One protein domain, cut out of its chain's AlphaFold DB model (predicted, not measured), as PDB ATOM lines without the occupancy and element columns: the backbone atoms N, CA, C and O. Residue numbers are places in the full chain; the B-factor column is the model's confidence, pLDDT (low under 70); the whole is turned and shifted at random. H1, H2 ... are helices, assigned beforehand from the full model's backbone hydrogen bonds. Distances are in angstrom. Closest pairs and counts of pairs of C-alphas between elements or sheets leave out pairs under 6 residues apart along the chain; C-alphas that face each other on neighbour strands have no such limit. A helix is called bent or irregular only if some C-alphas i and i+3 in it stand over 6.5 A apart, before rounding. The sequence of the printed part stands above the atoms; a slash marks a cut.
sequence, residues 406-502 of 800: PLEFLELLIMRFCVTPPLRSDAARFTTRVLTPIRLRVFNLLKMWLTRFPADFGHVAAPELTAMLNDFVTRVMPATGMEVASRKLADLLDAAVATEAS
ATOM      1  N   PRO A 406    -126.719 215.807 104.564       89.75
ATOM      2  CA  PRO A 406    -127.087 214.397 104.711       89.75
ATOM      3  C   PRO A 406    -126.424 213.473 103.683       89.75
ATOM      4  O   PRO A 406    -125.909 212.417 104.045       89.75
ATOM      5  N   LEU A 407    -126.390 213.889 102.415       85.19
ATOM      6  CA  LEU A 407    -125.825 213.089 101.329       85.19
ATOM      7  C   LEU A 407    -124.319 212.869 101.518       85.19
ATOM      8  O   LEU A 407    -123.864 211.729 101.540       85.19
ATOM      9  N   GLU A 408    -123.559 213.941 101.755       82.94
ATOM     10  CA  GLU A 408    -122.114 213.853 102.014       82.94
ATOM     11  C   GLU A 408    -121.807 213.020 103.263       82.94
ATOM     12  O   GLU A 408    -120.849 212.245 103.287       82.94
ATOM     13  N   PHE A 409    -122.615 213.156 104.317       92.62
ATOM     14  CA  PHE A 409    -122.440 212.359 105.522       92.62
ATOM     15  C   PHE A 409    -122.635 210.865 105.236       92.62
ATOM     16  O   PHE A 409    -121.818 210.049 105.673       92.62
ATOM     17  N   LEU A 410    -123.661 210.500 104.459       93.12
ATOM     18  CA  LEU A 410    -123.889 209.118 104.048       93.12
ATOM     19  C   LEU A 410    -122.732 208.579 103.190       93.12
ATOM     20  O   LEU A 410    -122.246 207.480 103.462       93.12
ATOM     21  N   GLU A 411    -122.229 209.357 102.228       85.19
ATOM     22  CA  GLU A 411    -121.056 208.988 101.421       85.19
ATOM     23  C   GLU A 411    -119.837 208.667 102.301       85.19
ATOM     24  O   GLU A 411    -119.191 207.628 102.132       85.19
ATOM     25  N   LEU A 412    -119.543 209.519 103.291       86.00
ATOM     26  CA  LEU A 412    -118.442 209.303 104.236       86.00
ATOM     27  C   LEU A 412    -118.632 208.022 105.060       86.00
ATOM     28  O   LEU A 412    -117.661 207.303 105.315       86.00
ATOM     29  N   LEU A 413    -119.867 207.700 105.455       93.56
ATOM     30  CA  LEU A 413    -120.178 206.463 106.174       93.56
ATOM     31  C   LEU A 413    -120.001 205.219 105.305       93.56
ATOM     32  O   LEU A 413    -119.438 204.231 105.782       93.56
ATOM     33  N   ILE A 414    -120.420 205.268 104.039       86.62
ATOM     34  CA  ILE A 414    -120.229 204.170 103.083       86.62
ATOM     35  C   ILE A 414    -118.734 203.962 102.820       86.62
ATOM     36  O   ILE A 414    -118.236 202.838 102.913       86.62
ATOM     37  N   MET A 415    -117.975 205.038 102.594       82.94
ATOM     38  CA  MET A 415    -116.517 204.954 102.450       82.94
ATOM     39  C   MET A 415    -115.859 204.354 103.695       82.94
ATOM     40  O   MET A 415    -114.988 203.488 103.587       82.94
ATOM     41  N   ARG A 416    -116.314 204.752 104.889       88.06
ATOM     42  CA  ARG A 416    -115.833 204.200 106.159       88.06
ATOM     43  C   ARG A 416    -116.194 202.721 106.333       88.06
ATOM     44  O   ARG A 416    -115.397 201.961 106.879       88.06
ATOM     45  N   PHE A 417    -117.356 202.293 105.849       88.94
ATOM     46  CA  PHE A 417    -117.798 200.897 105.865       88.94
ATOM     47  C   PHE A 417    -116.966 199.997 104.934       88.94
ATOM     48  O   PHE A 417    -116.702 198.832 105.255       88.94
ATOM     49  N   CYS A 418    -116.535 200.549 103.798       80.38
ATOM     50  CA  CYS A 418    -115.817 199.855 102.728       80.38
ATOM     51  C   CYS A 418    -114.282 199.925 102.843       80.38
ATOM     52  O   CYS A 418    -113.579 199.599 101.885       80.38
ATOM     53  N   VAL A 419    -113.736 200.310 104.004       78.44
ATOM     54  CA  VAL A 419    -112.281 200.344 104.232       78.44
ATOM     55  C   VAL A 419    -111.661 198.967 103.970       78.44
ATOM     56  O   VAL A 419    -112.097 197.950 104.512       78.44
ATOM     57  N   THR A 420    -110.608 198.934 103.152       68.50
ATOM     58  CA  THR A 420    -109.901 197.692 102.810       68.50
ATOM     59  C   THR A 420    -108.663 197.482 103.688       68.50
ATOM     60  O   THR A 420    -108.067 198.457 104.155       68.50
ATOM     61  N   PRO A 421    -108.254 196.223 103.940       66.06
ATOM     62  CA  PRO A 421    -107.021 195.944 104.665       66.06
ATOM     63  C   PRO A 421    -105.810 196.533 103.920       66.06
ATOM     64  O   PRO A 421    -105.712 196.358 102.701       66.06
ATOM     65  N   PRO A 422    -104.856 197.181 104.611       72.38
ATOM     66  CA  PRO A 422    -103.628 197.643 103.974       72.38
ATOM     67  C   PRO A 422    -102.833 196.466 103.388       72.38
ATOM     68  O   PRO A 422    -102.837 195.367 103.946       72.38
ATOM     69  N   LEU A 423    -102.109 196.723 102.291       54.75
ATOM     70  CA  LEU A 423    -101.448 195.743 101.403       54.75
ATOM     71  C   LEU A 423    -100.531 194.708 102.090       54.75
ATOM     72  O   LEU A 423    -100.186 193.702 101.478       54.75
ATOM     73  N   ARG A 424    -100.117 194.942 103.340       56.84
ATOM     74  CA  ARG A 424     -99.212 194.074 104.119       56.84
ATOM     75  C   ARG A 424     -99.826 193.546 105.420       56.84
ATOM     76  O   ARG A 424     -99.106 193.055 106.285       56.84
ATOM     77  N   SER A 425    -101.138 193.686 105.594       60.56
ATOM     78  CA  SER A 425    -101.843 193.220 106.789       60.56
ATOM     79  C   SER A 425    -102.487 191.854 106.584       60.56
ATOM     80  O   SER A 425    -102.920 191.508 105.487       60.56
ATOM     81  N   ASP A 426    -102.576 191.083 107.666       73.50
ATOM     82  CA  ASP A 426    -103.404 189.881 107.715       73.50
ATOM     83  C   ASP A 426    -104.876 190.289 107.542       73.50
ATOM     84  O   ASP A 426    -105.492 190.861 108.448       73.50
ATOM     85  N   ALA A 427    -105.421 190.013 106.355       66.81
ATOM     86  CA  ALA A 427    -106.763 190.414 105.961       66.81
ATOM     87  C   ALA A 427    -107.847 189.831 106.884       66.81
ATOM     88  O   ALA A 427    -108.813 190.526 107.205       66.81
ATOM     89  N   ALA A 428    -107.681 188.597 107.373       70.25
ATOM     90  CA  ALA A 428    -108.651 187.954 108.260       70.25
ATOM     91  C   ALA A 428    -108.654 188.614 109.647       70.25
ATOM     92  O   ALA A 428    -109.708 188.935 110.215       70.25
ATOM     93  N   ARG A 429    -107.459 188.897 110.177       75.31
ATOM     94  CA  ARG A 429    -107.300 189.591 111.458       75.31
ATOM     95  C   ARG A 429    -107.752 191.049 111.390       75.31
ATOM     96  O   ARG A 429    -108.373 191.520 112.346       75.31
ATOM     97  N   PHE A 430    -107.474 191.750 110.291       75.62
ATOM     98  CA  PHE A 430    -107.957 193.114 110.054       75.62
ATOM     99  C   PHE A 430    -109.484 193.147 109.985       75.62
ATOM    100  O   PHE A 430    -110.115 193.955 110.666       75.62
ATOM    101  N   THR A 431    -110.078 192.209 109.241       76.75
ATOM    102  CA  THR A 431    -111.533 192.099 109.110       76.75
ATOM    103  C   THR A 431    -112.180 191.945 110.483       76.75
ATOM    104  O   THR A 431    -113.019 192.749 110.871       76.75
ATOM    105  N   THR A 432    -111.702 190.990 111.277       81.12
ATOM    106  CA  THR A 432    -112.301 190.676 112.579       81.12
ATOM    107  C   THR A 432    -112.111 191.793 113.614       81.12
ATOM    108  O   THR A 432    -113.025 192.100 114.372       81.12
ATOM    109  N   ARG A 433    -110.916 192.399 113.691       83.12
ATOM    110  CA  ARG A 433    -110.560 193.332 114.783       83.12
ATOM    111  C   ARG A 433    -110.782 194.806 114.473       83.12
ATOM    112  O   ARG A 433    -110.753 195.614 115.398       83.12
ATOM    113  N   VAL A 434    -110.920 195.164 113.201       82.94
ATOM    114  CA  VAL A 434    -111.016 196.560 112.758       82.94
ATOM    115  C   VAL A 434    -112.279 196.748 111.933       82.94
ATOM    116  O   VAL A 434    -113.137 197.538 112.318       82.94
ATOM    117  N   LEU A 435    -112.437 195.975 110.859       84.06
ATOM    118  CA  LEU A 435    -113.516 196.194 109.900       84.06
ATOM    119  C   LEU A 435    -114.897 195.852 110.470       84.06
ATOM    120  O   LEU A 435    -115.800 196.676 110.381       84.06
ATOM    121  N   THR A 436    -115.072 194.691 111.105       88.00
ATOM    122  CA  THR A 436    -116.355 194.298 111.711       88.00
ATOM    123  C   THR A 436    -116.813 195.294 112.787       88.00
ATOM    124  O   THR A 436    -117.954 195.748 112.707       88.00
ATOM    125  N   PRO A 437    -115.959 195.735 113.739       91.31
ATOM    126  CA  PRO A 437    -116.317 196.815 114.657       91.31
ATOM    127  C   PRO A 437    -116.723 198.116 113.957       91.31
ATOM    128  O   PRO A 437    -117.737 198.699 114.329       91.31
ATOM    129  N   ILE A 438    -115.981 198.558 112.931       90.44
ATOM    130  CA  ILE A 438    -116.330 199.764 112.159       90.44
ATOM    131  C   ILE A 438    -117.708 199.601 111.506       90.44
ATOM    132  O   ILE A 438    -118.558 200.476 111.651       90.44
ATOM    133  N   ARG A 439    -117.968 198.466 110.848       93.31
ATOM    134  CA  ARG A 439    -119.250 198.177 110.185       93.31
ATOM    135  C   ARG A 439    -120.424 198.187 111.158       93.31
ATOM    136  O   ARG A 439    -121.457 198.777 110.857       93.31
ATOM    137  N   LEU A 440    -120.256 197.599 112.344       93.00
ATOM    138  CA  LEU A 440    -121.274 197.633 113.397       93.00
ATOM    139  C   LEU A 440    -121.503 199.053 113.935       93.00
ATOM    140  O   LEU A 440    -122.637 199.417 114.241       93.00
ATOM    141  N   ARG A 441    -120.455 199.883 114.027       94.75
ATOM    142  CA  ARG A 441    -120.587 201.297 114.419       94.75
ATOM    143  C   ARG A 441    -121.324 202.116 113.367       94.75
ATOM    144  O   ARG A 441    -122.208 202.876 113.740       94.75
ATOM    145  N   VAL A 442    -121.006 201.924 112.086       95.88
ATOM    146  CA  VAL A 442    -121.727 202.557 110.970       95.88
ATOM    147  C   VAL A 442    -123.198 202.149 110.996       95.88
ATOM    148  O   VAL A 442    -124.062 203.019 110.975       95.88
ATOM    149  N   PHE A 443    -123.495 200.854 111.150       95.88
ATOM    150  CA  PHE A 443    -124.868 200.368 111.310       95.88
ATOM    151  C   PHE A 443    -125.591 201.051 112.480       95.88
ATOM    152  O   PHE A 443    -126.696 201.551 112.302       95.88
ATOM    153  N   ASN A 444    -124.976 201.111 113.665       94.81
ATOM    154  CA  ASN A 444    -125.596 201.737 114.836       94.81
ATOM    155  C   ASN A 444    -125.828 203.242 114.643       94.81
ATOM    156  O   ASN A 444    -126.836 203.769 115.110       94.81
ATOM    157  N   LEU A 445    -124.914 203.926 113.951       96.19
ATOM    158  CA  LEU A 445    -125.037 205.347 113.646       96.19
ATOM    159  C   LEU A 445    -126.179 205.609 112.656       96.19
ATOM    160  O   LEU A 445    -127.016 206.463 112.927       96.19
ATOM    161  N   LEU A 446    -126.269 204.820 111.576       96.56
ATOM    162  CA  LEU A 446    -127.379 204.864 110.613       96.56
ATOM    163  C   LEU A 446    -128.716 204.526 111.277       96.56
ATOM    164  O   LEU A 446    -129.698 205.236 111.083       96.56
ATOM    165  N   LYS A 447    -128.741 203.487 112.120       94.94
ATOM    166  CA  LYS A 447    -129.922 203.103 112.899       94.94
ATOM    167  C   LYS A 447    -130.413 204.277 113.739       94.94
ATOM    168  O   LYS A 447    -131.591 204.606 113.680       94.94
ATOM    169  N   MET A 448    -129.525 204.908 114.507       92.88
ATOM    170  CA  MET A 448    -129.913 206.031 115.355       92.88
ATOM    171  C   MET A 448    -130.344 207.250 114.534       92.88
ATOM    172  O   MET A 448    -131.305 207.919 114.912       92.88
ATOM    173  N   TRP A 449    -129.672 207.518 113.412       94.19
ATOM    174  CA  TRP A 449    -130.037 208.599 112.504       94.19
ATOM    175  C   TRP A 449    -131.460 208.415 111.954       94.19
ATOM    176  O   TRP A 449    -132.280 209.315 112.131       94.19
ATOM    177  N   LEU A 450    -131.793 207.229 111.433       92.00
ATOM    178  CA  LEU A 450    -133.140 206.887 110.952       92.00
ATOM    179  C   LEU A 450    -134.206 206.985 112.047       92.00
ATOM    180  O   LEU A 450    -135.299 207.483 111.803       92.00
ATOM    181  N   THR A 451    -133.900 206.526 113.265       89.50
ATOM    182  CA  THR A 451    -134.887 206.531 114.356       89.50
ATOM    183  C   THR A 451    -135.139 207.918 114.942       89.50
ATOM    184  O   THR A 451    -136.257 208.203 115.354       89.50
ATOM    185  N   ARG A 452    -134.105 208.765 115.029       86.62
ATOM    186  CA  ARG A 452    -134.175 210.064 115.719       86.62
ATOM    187  C   ARG A 452    -134.502 211.208 114.762       86.62
ATOM    188  O   ARG A 452    -135.170 212.154 115.162       86.62
ATOM    189  N   PHE A 453    -134.079 211.104 113.502       87.81
ATOM    190  CA  PHE A 453    -134.303 212.121 112.474       87.81
ATOM    191  C   PHE A 453    -134.862 211.515 111.174       87.81
ATOM    192  O   PHE A 453    -134.253 211.668 110.112       87.81
ATOM    193  N   PRO A 454    -136.033 210.853 111.220       86.62
ATOM    194  CA  PRO A 454    -136.634 210.239 110.034       86.62
ATOM    195  C   PRO A 454    -136.945 211.255 108.923       86.62
ATOM    196  O   PRO A 454    -136.937 210.899 107.751       86.62
ATOM    197  N   ALA A 455    -137.155 212.529 109.280       81.50
ATOM    198  CA  ALA A 455    -137.463 213.611 108.345       81.50
ATOM    199  C   ALA A 455    -136.369 213.869 107.289       81.50
ATOM    200  O   ALA A 455    -136.673 214.427 106.239       81.50
ATOM    201  N   ASP A 456    -135.120 213.458 107.530       85.06
ATOM    202  CA  ASP A 456    -134.053 213.592 106.528       85.06
ATOM    203  C   ASP A 456    -134.239 212.654 105.326       85.06
ATOM    204  O   ASP A 456    -133.721 212.938 104.252       85.06
ATOM    205  N   PHE A 457    -134.957 211.540 105.506       86.19
ATOM    206  CA  PHE A 457    -135.097 210.459 104.520       86.19
ATOM    207  C   PHE A 457    -136.418 210.512 103.752       86.19
ATOM    208  O   PHE A 457    -136.814 209.546 103.098       86.19
ATOM    209  N   GLY A 458    -137.103 211.645 103.835       72.94
ATOM    210  CA  GLY A 458    -138.318 211.894 103.092       72.94
ATOM    211  C   GLY A 458    -138.129 211.760 101.577       72.94
ATOM    212  O   GLY A 458    -137.216 212.364 101.006       72.94
ATOM    213  N   HIS A 459    -138.991 210.987 100.911       62.69
ATOM    214  CA  HIS A 459    -138.931 210.783  99.459       62.69
ATOM    215  C   HIS A 459    -139.108 212.088  98.677       62.69
ATOM    216  O   HIS A 459    -138.566 212.210  97.578       62.69
ATOM    217  N   VAL A 460    -139.847 213.055  99.230       59.66
ATOM    218  CA  VAL A 460    -140.091 214.349  98.578       59.66
ATOM    219  C   VAL A 460    -138.914 215.305  98.788       59.66
ATOM    220  O   VAL A 460    -138.573 216.069  97.886       59.66
ATOM    221  N   ALA A 461    -138.278 215.259  99.961       57.69
ATOM    222  CA  ALA A 461    -137.213 216.185 100.334       57.69
ATOM    223  C   ALA A 461    -135.815 215.774  99.835       57.69
ATOM    224  O   ALA A 461    -135.015 216.652  99.503       57.69
ATOM    225  N   ALA A 462    -135.499 214.473  99.790       71.19
ATOM    226  CA  ALA A 462    -134.149 213.988  99.480       71.19
ATOM    227  C   ALA A 462    -134.141 212.604  98.787       71.19
ATOM    228  O   ALA A 462    -133.612 211.634  99.339       71.19
ATOM    229  N   PRO A 463    -134.672 212.482  97.553       80.62
ATOM    230  CA  PRO A 463    -134.774 211.195  96.855       80.62
ATOM    231  C   PRO A 463    -133.411 210.525  96.624       80.62
ATOM    232  O   PRO A 463    -133.299 209.305  96.725       80.62
ATOM    233  N   GLU A 464    -132.365 211.317  96.373       84.38
ATOM    234  CA  GLU A 464    -130.992 210.833  96.178       84.38
ATOM    235  C   GLU A 464    -130.416 210.182  97.444       84.38
ATOM    236  O   GLU A 464    -129.793 209.123  97.366       84.38
ATOM    237  N   LEU A 465    -130.668 210.770  98.621       88.19
ATOM    238  CA  LEU A 465    -130.209 210.235  99.905       88.19
ATOM    239  C   LEU A 465    -130.857 208.877 100.188       88.19
ATOM    240  O   LEU A 465    -130.171 207.908 100.521       88.19
ATOM    241  N   THR A 466    -132.180 208.809 100.038       90.12
ATOM    242  CA  THR A 466    -132.960 207.593 100.277       90.12
ATOM    243  C   THR A 466    -132.575 206.491  99.291       90.12
ATOM    244  O   THR A 466    -132.375 205.349  99.703       90.12
ATOM    245  N   ALA A 467    -132.384 206.824  98.010       87.75
ATOM    246  CA  ALA A 467    -131.927 205.873  96.999       87.75
ATOM    247  C   ALA A 467    -130.521 205.331  97.307       87.75
ATOM    248  O   ALA A 467    -130.316 204.117  97.261       87.75
ATOM    249  N   MET A 468    -129.577 206.201  97.681       87.56
ATOM    250  CA  MET A 468    -128.214 205.802  98.041       87.56
ATOM    251  C   MET A 468    -128.196 204.898  99.279       87.56
ATOM    252  O   MET A 468    -127.499 203.880  99.292       87.56
ATOM    253  N   LEU A 469    -128.975 205.229 100.315       93.94
ATOM    254  CA  LEU A 469    -129.054 204.395 101.514       93.94
ATOM    255  C   LEU A 469    -129.698 203.042 101.201       93.94
ATOM    256  O   LEU A 469    -129.213 202.018 101.679       93.94
ATOM    257  N   ASN A 470    -130.745 203.020 100.377       92.81
ATOM    258  CA  ASN A 470    -131.383 201.782  99.952       92.81
ATOM    259  C   ASN A 470    -130.423 200.885  99.150       92.81
ATOM    260  O   ASN A 470    -130.333 199.689  99.424       92.81
ATOM    261  N   ASP A 471    -129.655 201.437  98.206       87.81
ATOM    262  CA  ASP A 471    -128.646 200.678  97.450       87.81
ATOM    263  C   ASP A 471    -127.559 200.107  98.378       87.81
ATOM    264  O   ASP A 471    -127.253 198.911  98.347       87.81
ATOM    265  N   PHE A 472    -127.060 200.926  99.308       89.56
ATOM    266  CA  PHE A 472    -126.095 200.492 100.314       89.56
ATOM    267  C   PHE A 472    -126.635 199.353 101.194       89.56
ATOM    268  O   PHE A 472    -125.962 198.336 101.401       89.56
ATOM    269  N   VAL A 473    -127.860 199.495 101.701       93.62
ATOM    270  CA  VAL A 473    -128.487 198.513 102.588       93.62
ATOM    271  C   VAL A 473    -128.831 197.226 101.845       93.62
ATOM    272  O   VAL A 473    -128.644 196.155 102.413       93.62
ATOM    273  N   THR A 474    -129.293 197.288 100.597       89.19
ATOM    274  CA  THR A 474    -129.756 196.103  99.850       89.19
ATOM    275  C   THR A 474    -128.645 195.371  99.105       89.19
ATOM    276  O   THR A 474    -128.739 194.158  98.925       89.19
ATOM    277  N   ARG A 475    -127.575 196.065  98.697       82.94
ATOM    278  CA  ARG A 475    -126.486 195.474  97.901       82.94
ATOM    279  C   ARG A 475    -125.186 195.351  98.680       82.94
ATOM    280  O   ARG A 475    -124.611 194.267  98.753       82.94
ATOM    281  N   VAL A 476    -124.725 196.438  99.299       82.62
ATOM    282  CA  VAL A 476    -123.380 196.505  99.896       82.62
ATOM    283  C   VAL A 476    -123.313 195.768 101.232       82.62
ATOM    284  O   VAL A 476    -122.413 194.956 101.451       82.62
ATOM    285  N   MET A 477    -124.258 196.012 102.143       87.94
ATOM    286  CA  MET A 477    -124.231 195.385 103.468       87.94
ATOM    287  C   MET A 477    -124.360 193.847 103.418       87.94
ATOM    288  O   MET A 477    -123.517 193.182 104.036       87.94
ATOM    289  N   PRO A 478    -125.313 193.241 102.678       85.12
ATOM    290  CA  PRO A 478    -125.436 191.786 102.583       85.12
ATOM    291  C   PRO A 478    -124.184 191.134 102.000       85.12
ATOM    292  O   PRO A 478    -123.693 190.155 102.551       85.12
ATOM    293  N   ALA A 479    -123.577 191.751 100.979       78.00
ATOM    294  CA  ALA A 479    -122.334 191.273 100.373       78.00
ATOM    295  C   ALA A 479    -121.156 191.199 101.368       78.00
ATOM    296  O   ALA A 479    -120.144 190.548 101.112       78.00
ATOM    297  N   THR A 480    -121.264 191.847 102.530       79.56
ATOM    298  CA  THR A 480    -120.248 191.816 103.590       79.56
ATOM    299  C   THR A 480    -120.557 190.877 104.761       79.56
ATOM    300  O   THR A 480    -119.806 190.892 105.740       79.56
ATOM    301  N   GLY A 481    -121.615 190.060 104.670       79.81
ATOM    302  CA  GLY A 481    -122.075 189.169 105.745       79.81
ATOM    303  C   GLY A 481    -122.842 189.894 106.858       79.81
ATOM    304  O   GLY A 481    -122.808 189.479 108.015       79.81
ATOM    305  N   MET A 482    -123.452 191.042 106.536       88.69
ATOM    306  CA  MET A 482    -124.253 191.861 107.458       88.69
ATOM    307  C   MET A 482    -125.750 191.790 107.103       88.69
ATOM    308  O   MET A 482    -126.452 192.797 107.182       88.69
ATOM    309  N   GLU A 483    -126.267 190.625 106.698       90.50
ATOM    310  CA  GLU A 483    -127.630 190.478 106.158       90.50
ATOM    311  C   GLU A 483    -128.720 190.820 107.186       90.50
ATOM    312  O   GLU A 483    -129.719 191.453 106.852       90.50
ATOM    313  N   VAL A 484    -128.533 190.436 108.454       92.12
ATOM    314  CA  VAL A 484    -129.502 190.733 109.529       92.12
ATOM    315  C   VAL A 484    -129.557 192.237 109.818       92.12
ATOM    316  O   VAL A 484    -130.636 192.813 109.943       92.12
ATOM    317  N   ALA A 485    -128.389 192.879 109.899       92.12
ATOM    318  CA  ALA A 485    -128.270 194.316 110.126       92.12
ATOM    319  C   ALA A 485    -128.816 195.123 108.936       92.12
ATOM    320  O   ALA A 485    -129.497 196.124 109.138       92.12
ATOM    321  N   SER A 486    -128.559 194.650 107.713       94.12
ATOM    322  CA  SER A 486    -129.120 195.189 106.472       94.12
ATOM    323  C   SER A 486    -130.650 195.190 106.511       94.12
ATOM    324  O   SER A 486    -131.244 196.264 106.460       94.12
ATOM    325  N   ARG A 487    -131.293 194.029 106.721       94.69
ATOM    326  CA  ARG A 487    -132.764 193.943 106.804       94.69
ATOM    327  C   ARG A 487    -133.334 194.909 107.837       94.69
ATOM    328  O   ARG A 487    -134.280 195.627 107.549       94.69
ATOM    329  N   LYS A 488    -132.697 195.007 109.008       94.94
ATOM    330  CA  LYS A 488    -133.165 195.923 110.050       94.94
ATOM    331  C   LYS A 488    -133.087 197.398 109.645       94.94
ATOM    332  O   LYS A 488    -133.950 198.166 110.063       94.94
ATOM    333  N   LEU A 489    -132.057 197.816 108.902       95.94
ATOM    334  CA  LEU A 489    -131.984 199.184 108.377       95.94
ATOM    335  C   LEU A 489    -132.986 199.419 107.250       95.94
ATOM    336  O   LEU A 489    -133.523 200.517 107.189       95.94
ATOM    337  N   ALA A 490    -133.262 198.416 106.412       94.25
ATOM    338  CA  ALA A 490    -134.287 198.511 105.372       94.25
ATOM    339  C   ALA A 490    -135.667 198.764 105.998       94.25
ATOM    340  O   ALA A 490    -136.294 199.768 105.681       94.25
ATOM    341  N   ASP A 491    -136.056 197.966 107.001       93.69
ATOM    342  CA  ASP A 491    -137.323 198.153 107.724       93.69
ATOM    343  C   ASP A 491    -137.439 199.559 108.348       93.69
ATOM    344  O   ASP A 491    -138.510 200.165 108.390       93.69
ATOM    345  N   LEU A 492    -136.328 200.082 108.884       93.06
ATOM    346  CA  LEU A 492    -136.285 201.417 109.485       93.06
ATOM    347  C   LEU A 492    -136.333 202.531 108.439       93.06
ATOM    348  O   LEU A 492    -136.910 203.579 108.719       93.06
ATOM    349  N   LEU A 493    -135.733 202.323 107.267       91.88
ATOM    350  CA  LEU A 493    -135.796 203.258 106.150       91.88
ATOM    351  C   LEU A 493    -137.219 203.346 105.604       91.88
ATOM    352  O   LEU A 493    -137.738 204.451 105.479       91.88
ATOM    353  N   ASP A 494    -137.878 202.207 105.397       89.75
ATOM    354  CA  ASP A 494    -139.279 202.156 104.972       89.75
ATOM    355  C   ASP A 494    -140.189 202.872 105.982       89.75
ATOM    356  O   ASP A 494    -141.046 203.676 105.607       89.75
ATOM    357  N   ALA A 495    -139.961 202.656 107.283       87.69
ATOM    358  CA  ALA A 495    -140.687 203.359 108.338       87.69
ATOM    359  C   ALA A 495    -140.414 204.877 108.340       87.69
ATOM    360  O   ALA A 495    -141.346 205.669 108.504       87.69
ATOM    361  N   ALA A 496    -139.159 205.303 108.160       84.69
ATOM    362  CA  ALA A 496    -138.781 206.717 108.119       84.69
ATOM    363  C   ALA A 496    -139.421 207.438 106.922       84.69
ATOM    364  O   ALA A 496    -140.027 208.495 107.093       84.69
ATOM    365  N   VAL A 497    -139.375 206.813 105.745       84.25
ATOM    366  CA  VAL A 497    -140.021 207.286 104.515       84.25
ATOM    367  C   VAL A 497    -141.538 207.394 104.696       84.25
ATOM    368  O   VAL A 497    -142.132 208.422 104.373       84.25
ATOM    369  N   ALA A 498    -142.174 206.372 105.274       79.06
ATOM    370  CA  ALA A 498    -143.612 206.387 105.542       79.06
ATOM    371  C   ALA A 498    -144.021 207.475 106.554       79.06
ATOM    372  O   ALA A 498    -145.143 207.983 106.509       79.06
ATOM    373  N   THR A 499    -143.111 207.867 107.453       69.12
ATOM    374  CA  THR A 499    -143.363 208.908 108.457       69.12
ATOM    375  C   THR A 499    -143.520 210.293 107.820       69.12
ATOM    376  O   THR A 499    -144.249 211.112 108.369       69.12
ATOM    377  N   GLU A 500    -142.942 210.559 106.641       55.41
ATOM    378  CA  GLU A 500    -143.104 211.839 105.929       55.41
ATOM    379  C   GLU A 500    -144.570 212.088 105.515       55.41
ATOM    380  O   GLU A 500    -145.074 213.202 105.653       55.41
ATOM    381  N   ALA A 501    -145.311 211.030 105.156       43.84
ATOM    382  CA  ALA A 501    -146.752 211.102 104.886       43.84
ATOM    383  C   ALA A 501    -147.593 211.413 106.144       43.84
ATOM    384  O   ALA A 501    -148.739 211.846 106.043       43.84
ATOM    385  N   SER A 502    -147.020 211.210 107.335       41.19
ATOM    386  CA  SER A 502    -147.617 211.479 108.649       41.19
ATOM    387  C   SER A 502    -146.886 212.578 109.433       41.19
ATOM    388  O   SER A 502    -147.176 212.770 110.607       41.19
TER     389      SER A 502
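This is residues 406 to 502 of the 800 residues of the protein "Cell division control protein" of Thecamonas trahens ATCC 50062 (UniProt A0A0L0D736). Four helices, H1, H2, H4 and H5, line up along one axis as an up-and-down bundle, each running against the one before it in the chain, in the ring order H1, H2, H5, H4. The short H3 sits at the end where H2 and H5 finish and H1 and H4 begin; the link of residues 418 to 426 lies toward the other end. The printed part has 97 residues, with five named helices in the order H1, H2, H3, H4, H5 and no named strand, so its class is all helix. The outline is a rod spanning 50 by 24 by 21 A, yet the whole is compact, with a radius of gyration of the C-alphas of 14.3 A.

Begin with the longest helix, H2, residues 427 to 452, which has a kink of 35 degrees near residue 434. With residues 435 to 442 alone it touches H1, residues 406 to 417, in a helical hairpin at a shallow tilt of 23 degrees, opposite ways; the closest C-alphas, of Phe 417 and Arg 439, are 5.3 A apart. With residues 443 to 451 alone H2 touches H5, residues 483 to 500, the same way at a shallow tilt of 19 degrees; look at the closest C-alphas, Leu 450 and Ala 496, 6.3 A apart. H4, residues 463 to 479, forms a helical hairpin with H5, opposite ways at a shallow tilt of 15 degrees, closest at C-alphas 473 and 486, 5.2 A apart. H4 also touches H1, the same way at a shallow tilt of 12 degrees, closest at the C-alphas of Leu 407 and Leu 465, 5.4 A. H1 and H5 are apart, and so are H2 and H4. H3, residues 454 to 457, touches H5, with the C-alphas of Pro 454 and Ala 496 closest at 4.5 A; it touches H4 only at the corner, and only just, with 3 pairs of C-alphas within 8 A, closest at Phe 457 and Thr 466, 5.5 A. In H1 every O i to N i+4 pair is within hydrogen-bond range, against 20 of 22 in H2, 10 of 13 in H4 and 13 of 14 in H5; H3 is too short for such a pair.

Find C-alpha 427 at (-106.763, 190.414, 105.961); from there H2 runs 35.1 A to C-alpha 452 at (-134.175, 210.064, 115.719). H2 is irregular, but only just: C-alphas 433 and 436 are 6.6 A apart. H1 starts at C-alpha 406, (-127.087, 214.397, 104.711), and measures 16.4 A. H3 has four residues. H4 measures 23.7 A, has a kink of 27 degrees near residue 473, and is irregular, but only just: C-alphas 474 and 477 are 6.6 A apart. H5 runs 26.4 A to C-alpha 500 at (-143.104, 211.839, 105.929).

The two C-alphas farthest apart are those of Arg 424 and Ser 502, 51.6 A. The printed part has no cut and no long link; H1 to H2 is short, and the other three are tight. The mean pLDDT of the printed part is 83.4; look for values under 70 at residues 420 to 421, 423 to 425, 427, 459 to 461 and 499 to 502.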